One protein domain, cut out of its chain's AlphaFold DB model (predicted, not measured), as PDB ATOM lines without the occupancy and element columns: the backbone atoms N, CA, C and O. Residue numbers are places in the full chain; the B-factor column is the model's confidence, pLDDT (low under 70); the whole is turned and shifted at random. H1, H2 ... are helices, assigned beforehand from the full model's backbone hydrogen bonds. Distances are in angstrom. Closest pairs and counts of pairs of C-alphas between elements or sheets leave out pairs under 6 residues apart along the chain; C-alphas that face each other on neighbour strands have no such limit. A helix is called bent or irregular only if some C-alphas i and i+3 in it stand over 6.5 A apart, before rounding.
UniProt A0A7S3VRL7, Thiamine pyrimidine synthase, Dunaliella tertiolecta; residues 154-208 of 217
ATOM      1  N   LYS A 154     -19.047  90.952  49.332       95.19
ATOM      2  CA  LYS A 154     -18.677  89.762  48.567       95.19
ATOM      3  C   LYS A 154     -19.873  89.059  47.916       95.19
ATOM      4  O   LYS A 154     -19.739  88.580  46.799       95.19
ATOM      5  N   VAL A 155     -21.032  89.000  48.577       95.06
ATOM      6  CA  VAL A 155     -22.233  88.363  47.999       95.06
ATOM      7  C   VAL A 155     -22.705  89.135  46.764       95.06
ATOM      8  O   VAL A 155     -23.063  88.539  45.751       95.06
ATOM      9  N   TRP A 156     -22.648  90.465  46.825       96.06
ATOM     10  CA  TRP A 156     -22.972  91.334  45.699       96.06
ATOM     11  C   TRP A 156     -21.921  91.275  44.591       96.06
ATOM     12  O   TRP A 156     -22.290  91.232  43.421       96.06
ATOM     13  N   ASP A 157     -20.635  91.243  44.944       96.19
ATOM     14  CA  ASP A 157     -19.554  91.096  43.969       96.19
ATOM     15  C   ASP A 157     -19.665  89.765  43.216       96.19
ATOM     16  O   ASP A 157     -19.667  89.779  41.990       96.19
ATOM     17  N   ASP A 158     -19.863  88.649  43.923       95.69
ATOM     18  CA  ASP A 158     -20.024  87.321  43.318       95.69
ATOM     19  C   ASP A 158     -21.250  87.267  42.384       95.69
ATOM     20  O   ASP A 158     -21.201  86.627  41.332       95.69
ATOM     21  N   PHE A 159     -22.348  87.948  42.741       95.25
ATOM     22  CA  PHE A 159     -23.539  88.042  41.891       95.25
ATOM     23  C   PHE A 159     -23.284  88.876  40.630       95.25
ATOM     24  O   PHE A 159     -23.624  88.442  39.529       95.25
ATOM     25  N   LEU A 160     -22.654  90.048  40.762       94.88
ATOM     26  CA  LEU A 160     -22.298  90.901  39.622       94.88
ATOM     27  C   LEU A 160     -21.292  90.218  38.686       94.88
ATOM     28  O   LEU A 160     -21.436  90.305  37.467       94.88
ATOM     29  N   ASP A 161     -20.300  89.525  39.245       95.38
ATOM     30  CA  ASP A 161     -19.319  88.747  38.488       95.38
ATOM     31  C   ASP A 161     -20.012  87.632  37.704       95.38
ATOM     32  O   ASP A 161     -19.743  87.446  36.518       95.38
ATOM     33  N   TRP A 162     -20.957  86.928  38.337       94.88
ATOM     34  CA  TRP A 162     -21.752  85.903  37.670       94.88
ATOM     35  C   TRP A 162     -22.616  86.486  36.546       94.88
ATOM     36  O   TRP A 162     -22.621  85.932  35.447       94.88
ATOM     37  N   LEU A 163     -23.292  87.619  36.768       93.12
ATOM     38  CA  LEU A 163     -24.060  88.291  35.715       93.12
ATOM     39  C   LEU A 163     -23.162  88.689  34.539       93.12
ATOM     40  O   LEU A 163     -23.508  88.424  33.388       93.12
ATOM     41  N   CYS A 164     -21.995  89.278  34.812       93.88
ATOM     42  CA  CYS A 164     -21.046  89.685  33.780       93.88
ATOM     43  C   CYS A 164     -20.509  88.482  32.993       93.88
ATOM     44  O   CYS A 164     -20.539  88.488  31.763       93.88
ATOM     45  N   ALA A 165     -20.062  87.429  33.684       93.69
ATOM     46  CA  ALA A 165     -19.507  86.227  33.063       93.69
ATOM     47  C   ALA A 165     -20.522  85.489  32.173       93.69
ATOM     48  O   ALA A 165     -20.125  84.795  31.240       93.69
ATOM     49  N   ASN A 166     -21.822  85.654  32.441       90.50
ATOM     50  CA  ASN A 166     -22.905  85.051  31.666       90.50
ATOM     51  C   ASN A 166     -23.556  86.016  30.657       90.50
ATOM     52  O   ASN A 166     -24.560  85.658  30.048       90.50
ATOM     53  N   GLY A 167     -23.016  87.230  30.471       89.62
ATOM     54  CA  GLY A 167     -23.563  88.216  29.527       89.62
ATOM     55  C   GLY A 167     -24.935  88.777  29.925       89.62
ATOM     56  O   GLY A 167     -25.677  89.245  29.069       89.62
ATOM     57  N   LEU A 168     -25.280  88.709  31.213       90.00
ATOM     58  CA  LEU A 168     -26.550  89.177  31.782       90.00
ATOM     59  C   LEU A 168     -26.445  90.573  32.412       90.00
ATOM     60  O   LEU A 168     -27.456  91.153  32.801       90.00
ATOM     61  N   LEU A 169     -25.229  91.105  32.549       92.50
ATOM     62  CA  LEU A 169     -24.998  92.455  33.052       92.50
ATOM     63  C   LEU A 169     -25.086  93.455  31.892       92.50
ATOM     64  O   LEU A 169     -24.086  93.740  31.233       92.50
ATOM     65  N   THR A 170     -26.293  93.947  31.610       93.12
ATOM     66  CA  THR A 170     -26.589  94.746  30.411       93.12
ATOM     67  C   THR A 170     -27.499  95.945  30.704       93.12
ATOM     68  O   THR A 170     -28.062  96.070  31.793       93.12
ATOM     69  N   THR A 171     -27.622  96.880  29.754       92.50
ATOM     70  CA  THR A 171     -28.353  98.146  29.957       92.50
ATOM     71  C   THR A 171     -29.877  98.030  29.927       92.50
ATOM     72  O   THR A 171     -30.548  98.953  30.401       92.50
ATOM     73  N   LYS A 172     -30.441  96.929  29.413       91.69
ATOM     74  CA  LYS A 172     -31.879  96.641  29.504       91.69
ATOM     75  C   LYS A 172     -32.166  95.570  30.546       91.69
ATOM     76  O   LYS A 172     -31.474  94.563  30.626       91.69
ATOM     77  N   VAL A 173     -33.251  95.759  31.294       87.31
ATOM     78  CA  VAL A 173     -33.756  94.779  32.264       87.31
ATOM     79  C   VAL A 173     -35.043  94.118  31.779       87.31
ATOM     80  O   VAL A 173     -35.853  94.732  31.078       87.31
ATOM     81  N   GLN A 174     -35.264  92.866  32.185       86.88
ATOM     82  CA  GLN A 174     -36.544  92.198  31.964       86.88
ATOM     83  C   GLN A 174     -37.666  92.995  32.635       86.88
ATOM     84  O   GLN A 174     -37.566  93.341  33.812       86.88
ATOM     85  N   SER A 175     -38.755  93.253  31.914       83.69
ATOM     86  CA  SER A 175     -39.978  93.786  32.507       83.69
ATOM     87  C   SER A 175     -41.211  93.136  31.895       83.69
ATOM     88  O   SER A 175     -41.249  92.815  30.708       83.69
ATOM     89  N   ARG A 176     -42.243  92.947  32.724       76.00
ATOM     90  CA  ARG A 176     -43.597  92.584  32.270       76.00
ATOM     91  C   ARG A 176     -44.460  93.817  31.963       76.00
ATOM     92  O   ARG A 176     -45.538  93.665  31.403       76.00
ATOM     93  N   ALA A 177     -44.012  95.011  32.355       74.62
ATOM     94  CA  ALA A 177     -44.674  96.272  32.030       74.62
ATOM     95  C   ALA A 177     -44.295  96.742  30.615       74.62
ATOM     96  O   ALA A 177     -43.366  96.207  30.007       74.62
ATOM     97  N   SER A 178     -45.005  97.752  30.102       64.19
ATOM     98  CA  SER A 178     -44.753  98.341  28.782       64.19
ATOM     99  C   SER A 178     -43.269  98.643  28.556       64.19
ATOM    100  O   SER A 178     -42.573  99.113  29.461       64.19
ATOM    101  N   ALA A 179     -42.798  98.368  27.338       68.50
ATOM    102  CA  ALA A 179     -41.410  98.583  26.960       68.50
ATOM    103  C   ALA A 179     -41.014 100.057  27.147       68.50
ATOM    104  O   ALA A 179     -41.737 100.973  26.754       68.50
ATOM    105  N   SER A 180     -39.854 100.258  27.757       78.44
ATOM    106  CA  SER A 180     -39.132 101.524  27.834       78.44
ATOM    107  C   SER A 180     -37.763 101.323  27.193       78.44
ATOM    108  O   SER A 180     -37.339 100.185  27.004       78.44
ATOM    109  N   ASP A 181     -37.013 102.396  26.954       84.69
ATOM    110  CA  ASP A 181     -35.650 102.283  26.409       84.69
ATOM    111  C   ASP A 181     -34.708 101.445  27.298       84.69
ATOM    112  O   ASP A 181     -33.683 100.948  26.832       84.69
ATOM    113  N   LYS A 182     -35.066 101.261  28.577       86.12
ATOM    114  CA  LYS A 182     -34.306 100.501  29.581       86.12
ATOM    115  C   LYS A 182     -34.897  99.129  29.894       86.12
ATOM    116  O   LYS A 182     -34.392  98.447  30.784       86.12
ATOM    117  N   SER A 183     -35.974  98.721  29.230       90.69
ATOM    118  CA  SER A 183     -36.600  97.426  29.481       90.69
ATOM    119  C   SER A 183     -36.832  96.640  28.205       90.69
ATOM    120  O   SER A 183     -36.945  97.188  27.113       90.69
ATOM    121  N   THR A 184     -36.918  95.327  28.359       88.31
ATOM    122  CA  THR A 184     -37.304  94.422  27.283       88.31
ATOM    123  C   THR A 184     -38.226  93.332  27.821       88.31
ATOM    124  O   THR A 184     -38.294  93.087  29.034       88.31
ATOM    125  N   SER A 185     -38.971  92.688  26.924       84.88
ATOM    126  CA  SER A 185     -39.738  91.500  27.281       84.88
ATOM    127  C   SER A 185     -38.790  90.321  27.510       84.88
ATOM    128  O   SER A 185     -37.610  90.354  27.160       84.88
ATOM    129  N   LEU A 186     -39.301  89.242  28.098       79.44
ATOM    130  CA  LEU A 186     -38.494  88.035  28.255       79.44
ATOM    131  C   LEU A 186     -38.129  87.401  26.900       79.44
ATOM    132  O   LEU A 186     -37.010  86.923  26.730       79.44
ATOM    133  N   ASP A 187     -39.029  87.463  25.917       82.31
ATOM    134  CA  ASP A 187     -38.731  87.026  24.548       82.31
ATOM    135  C   ASP A 187     -37.699  87.932  23.874       82.31
ATOM    136  O   ASP A 187     -36.819  87.432  23.175       82.31
ATOM    137  N   GLY A 188     -37.745  89.238  24.148       85.56
ATOM    138  CA  GLY A 188     -36.716  90.180  23.723       85.56
ATOM    139  C   GLY A 188     -35.345  89.808  24.287       85.56
ATOM    140  O   GLY A 188     -34.408  89.632  23.510       85.56
ATOM    141  N   LEU A 189     -35.229  89.559  25.599       83.19
ATOM    142  CA  LEU A 189     -33.973  89.081  26.203       83.19
ATOM    143  C   LEU A 189     -33.430  87.828  25.505       83.19
ATOM    144  O   LEU A 189     -32.241  87.755  25.209       83.19
ATOM    145  N   ARG A 190     -34.295  86.848  25.208       79.69
ATOM    146  CA  ARG A 190     -33.904  85.602  24.520       79.69
ATOM    147  C   ARG A 190     -33.425  85.831  23.089       79.69
ATOM    148  O   ARG A 190     -32.575  85.089  22.608       79.69
ATOM    149  N   GLN A 191     -33.974  86.838  22.419       87.06
ATOM    150  CA  GLN A 191     -33.575  87.255  21.073       87.06
ATOM    151  C   GLN A 191     -32.345  88.177  21.079       87.06
ATOM    152  O   GLN A 191     -31.889  88.585  20.014       87.06
ATOM    153  N   GLY A 192     -31.789  88.484  22.256       87.19
ATOM    154  CA  GLY A 192     -30.619  89.345  22.402       87.19
ATOM    155  C   GLY A 192     -30.941  90.833  22.535       87.19
ATOM    156  O   GLY A 192     -30.026  91.646  22.470       87.19
ATOM    157  N   ASP A 193     -32.200  91.216  22.772       90.00
ATOM    158  CA  ASP A 193     -32.591  92.594  23.109       90.00
ATOM    159  C   ASP A 193     -32.227  92.948  24.562       90.00
ATOM    160  O   ASP A 193     -33.050  93.350  25.380       90.00
ATOM    161  N   VAL A 194     -30.958  92.752  24.906       89.31
ATOM    162  CA  VAL A 194     -30.408  92.962  26.250       89.31
ATOM    163  C   VAL A 194     -29.811  94.365  26.411       89.31
ATOM    164  O   VAL A 194     -29.484  94.777  27.524       89.31
ATOM    165  N   GLY A 195     -29.714  95.128  25.318       91.75
ATOM    166  CA  GLY A 195     -28.985  96.392  25.263       91.75
ATOM    167  C   GLY A 195     -27.476  96.172  25.152       91.75
ATOM    168  O   GLY A 195     -27.023  95.185  24.579       91.75
ATOM    169  N   GLU A 196     -26.704  97.093  25.718       93.88
ATOM    170  CA  GLU A 196     -25.241  97.036  25.716       93.88
ATOM    171  C   GLU A 196     -24.729  96.337  26.984       93.88
ATOM    172  O   GLU A 196     -25.304  96.545  28.060       93.88
ATOM    173  N   PRO A 197     -23.645  95.545  26.912       93.81
ATOM    174  CA  PRO A 197     -22.965  95.042  28.099       93.81
ATOM    175  C   PRO A 197     -22.496  96.189  28.997       93.81
ATOM    176  O   PRO A 197     -21.908  97.164  28.526       93.81
ATOM    177  N   ILE A 198     -22.717  96.063  30.304       94.44
ATOM    178  CA  ILE A 198     -22.155  96.986  31.291       94.44
ATOM    179  C   ILE A 198     -20.838  96.383  31.797       94.44
ATOM    180  O   ILE A 198     -20.858  95.270  32.332       94.44
ATOM    181  N   PRO A 199     -19.696  97.086  31.669       94.94
ATOM    182  CA  PRO A 199     -18.425  96.605  32.197       94.94
ATOM    183  C   PRO A 199     -18.514  96.372  33.705       94.94
ATOM    184  O   PRO A 199     -19.052  97.204  34.442       94.94
ATOM    185  N   ARG A 200     -17.979  95.250  34.186       94.19
ATOM    186  CA  ARG A 200     -18.075  94.868  35.600       94.19
ATOM    187  C   ARG A 200     -17.465  95.918  36.530       94.19
ATOM    188  O   ARG A 200     -18.006  96.191  37.600       94.19
ATOM    189  N   GLU A 201     -16.364  96.520  36.108       94.00
ATOM    190  CA  GLU A 201     -15.639  97.586  36.792       94.00
ATOM    191  C   GLU A 201     -16.419  98.906  36.870       94.00
ATOM    192  O   GLU A 201     -16.118  99.743  37.721       94.00
ATOM    193  N   ALA A 202     -17.443  99.092  36.028       93.62
ATOM    194  CA  ALA A 202     -18.292 100.280  36.054       93.62
ATOM    195  C   ALA A 202     -19.301 100.259  37.216       93.62
ATOM    196  O   ALA A 202     -19.863 101.301  37.555       93.62
ATOM    197  N   ILE A 203     -19.533  99.096  37.839       92.38
ATOM    198  CA  ILE A 203     -20.474  98.933  38.951       92.38
ATOM    199  C   ILE A 203     -19.709  98.541  40.213       92.38
ATOM    200  O   ILE A 203     -19.073  97.493  40.290       92.38
ATOM    201  N   SER A 204     -19.825  99.362  41.252       93.00
ATOM    202  CA  SER A 204     -19.313  99.027  42.579       93.00
ATOM    203  C   SER A 204     -20.383  98.290  43.381       93.00
ATOM    204  O   SER A 204     -21.489  98.800  43.539       93.00
ATOM    205  N   SER A 205     -20.070  97.135  43.975       90.94
ATOM    206  CA  SER A 205     -20.996  96.454  44.899       90.94
ATOM    207  C   SER A 205     -21.416  97.348  46.070       90.94
ATOM    208  O   SER A 205     -22.541  97.260  46.555       90.94
ATOM    209  N   LYS A 206     -20.549  98.286  46.473       88.88
ATOM    210  CA  LYS A 206     -20.826  99.262  47.535       88.88
ATOM    211  C   LYS A 206     -21.934 100.257  47.189       88.88
ATOM    212  O   LYS A 206     -22.455 100.888  48.098       88.88
ATOM    213  N   SER A 207     -22.288 100.430  45.913       90.38
ATOM    214  CA  SER A 207     -23.431 101.269  45.535       90.38
ATOM    215  C   SER A 207     -24.759 100.510  45.534       90.38
ATOM    216  O   SER A 207     -25.797 101.135  45.347       90.38
ATOM    217  N   LEU A 208     -24.746  99.184  45.719       91.25
ATOM    218  CA  LEU A 208     -25.959  98.359  45.687       91.25
ATOM    219  C   LEU A 208     -26.650  98.244  47.048       91.25
ATOM    220  O   LEU A 208     -27.836  97.931  47.107       91.25
TER     221      LEU A 208
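AT A GLANCE: This is residues 154 to 208 of the 217 residues of the protein "Thiamine pyrimidine synthase" of Dunaliella tertiolecta (UniProt A0A7S3VRL7). The domain has little regular structure: helix H1 makes one end, and an irregular loop with the short helix H2 makes the other. From H1 the backbone runs out to the far end, turns round in the loop at residues 175 to 182, passes through H2 and folds back toward H1 as a long stretch with no named element, residues 191 to 208, so that the C-alphas of Lys 154 and Leu 208, the first and last printed, are 11.6 A apart. The printed part has 55 residues with two named helices, H1 then H2, holding 17 of them, and no named strand; its class is all helix. It is only just compact, close to loose, with a radius of gyration of the C-alphas of 11.9 A, and elongated, spanning 33 by 19 by 17 A.

IN THESE COORDINATES: H1, residues 154 to 165, is 15.9 A long and begins at C-alpha 154 (-18.677, 89.762, 48.567). H2, residues 186 to 190, ends at C-alpha 190 (-33.904, 85.602, 24.520).

HOW THE PARTS SIT: H1 and H2 are apart. Between them, residues 173 to 174 pair with residues 183 to 184, parallel. In H1 and H2 every O i to N i+4 pair is within hydrogen-bond range.

THE WHOLE: The C-alphas farthest apart, of Lys 154 and Ser 178, are 33.8 A apart. The printed part has no cut. The 20-residue link from H1 to H2 is long. Model confidence is under 70 at residues 178 to 179.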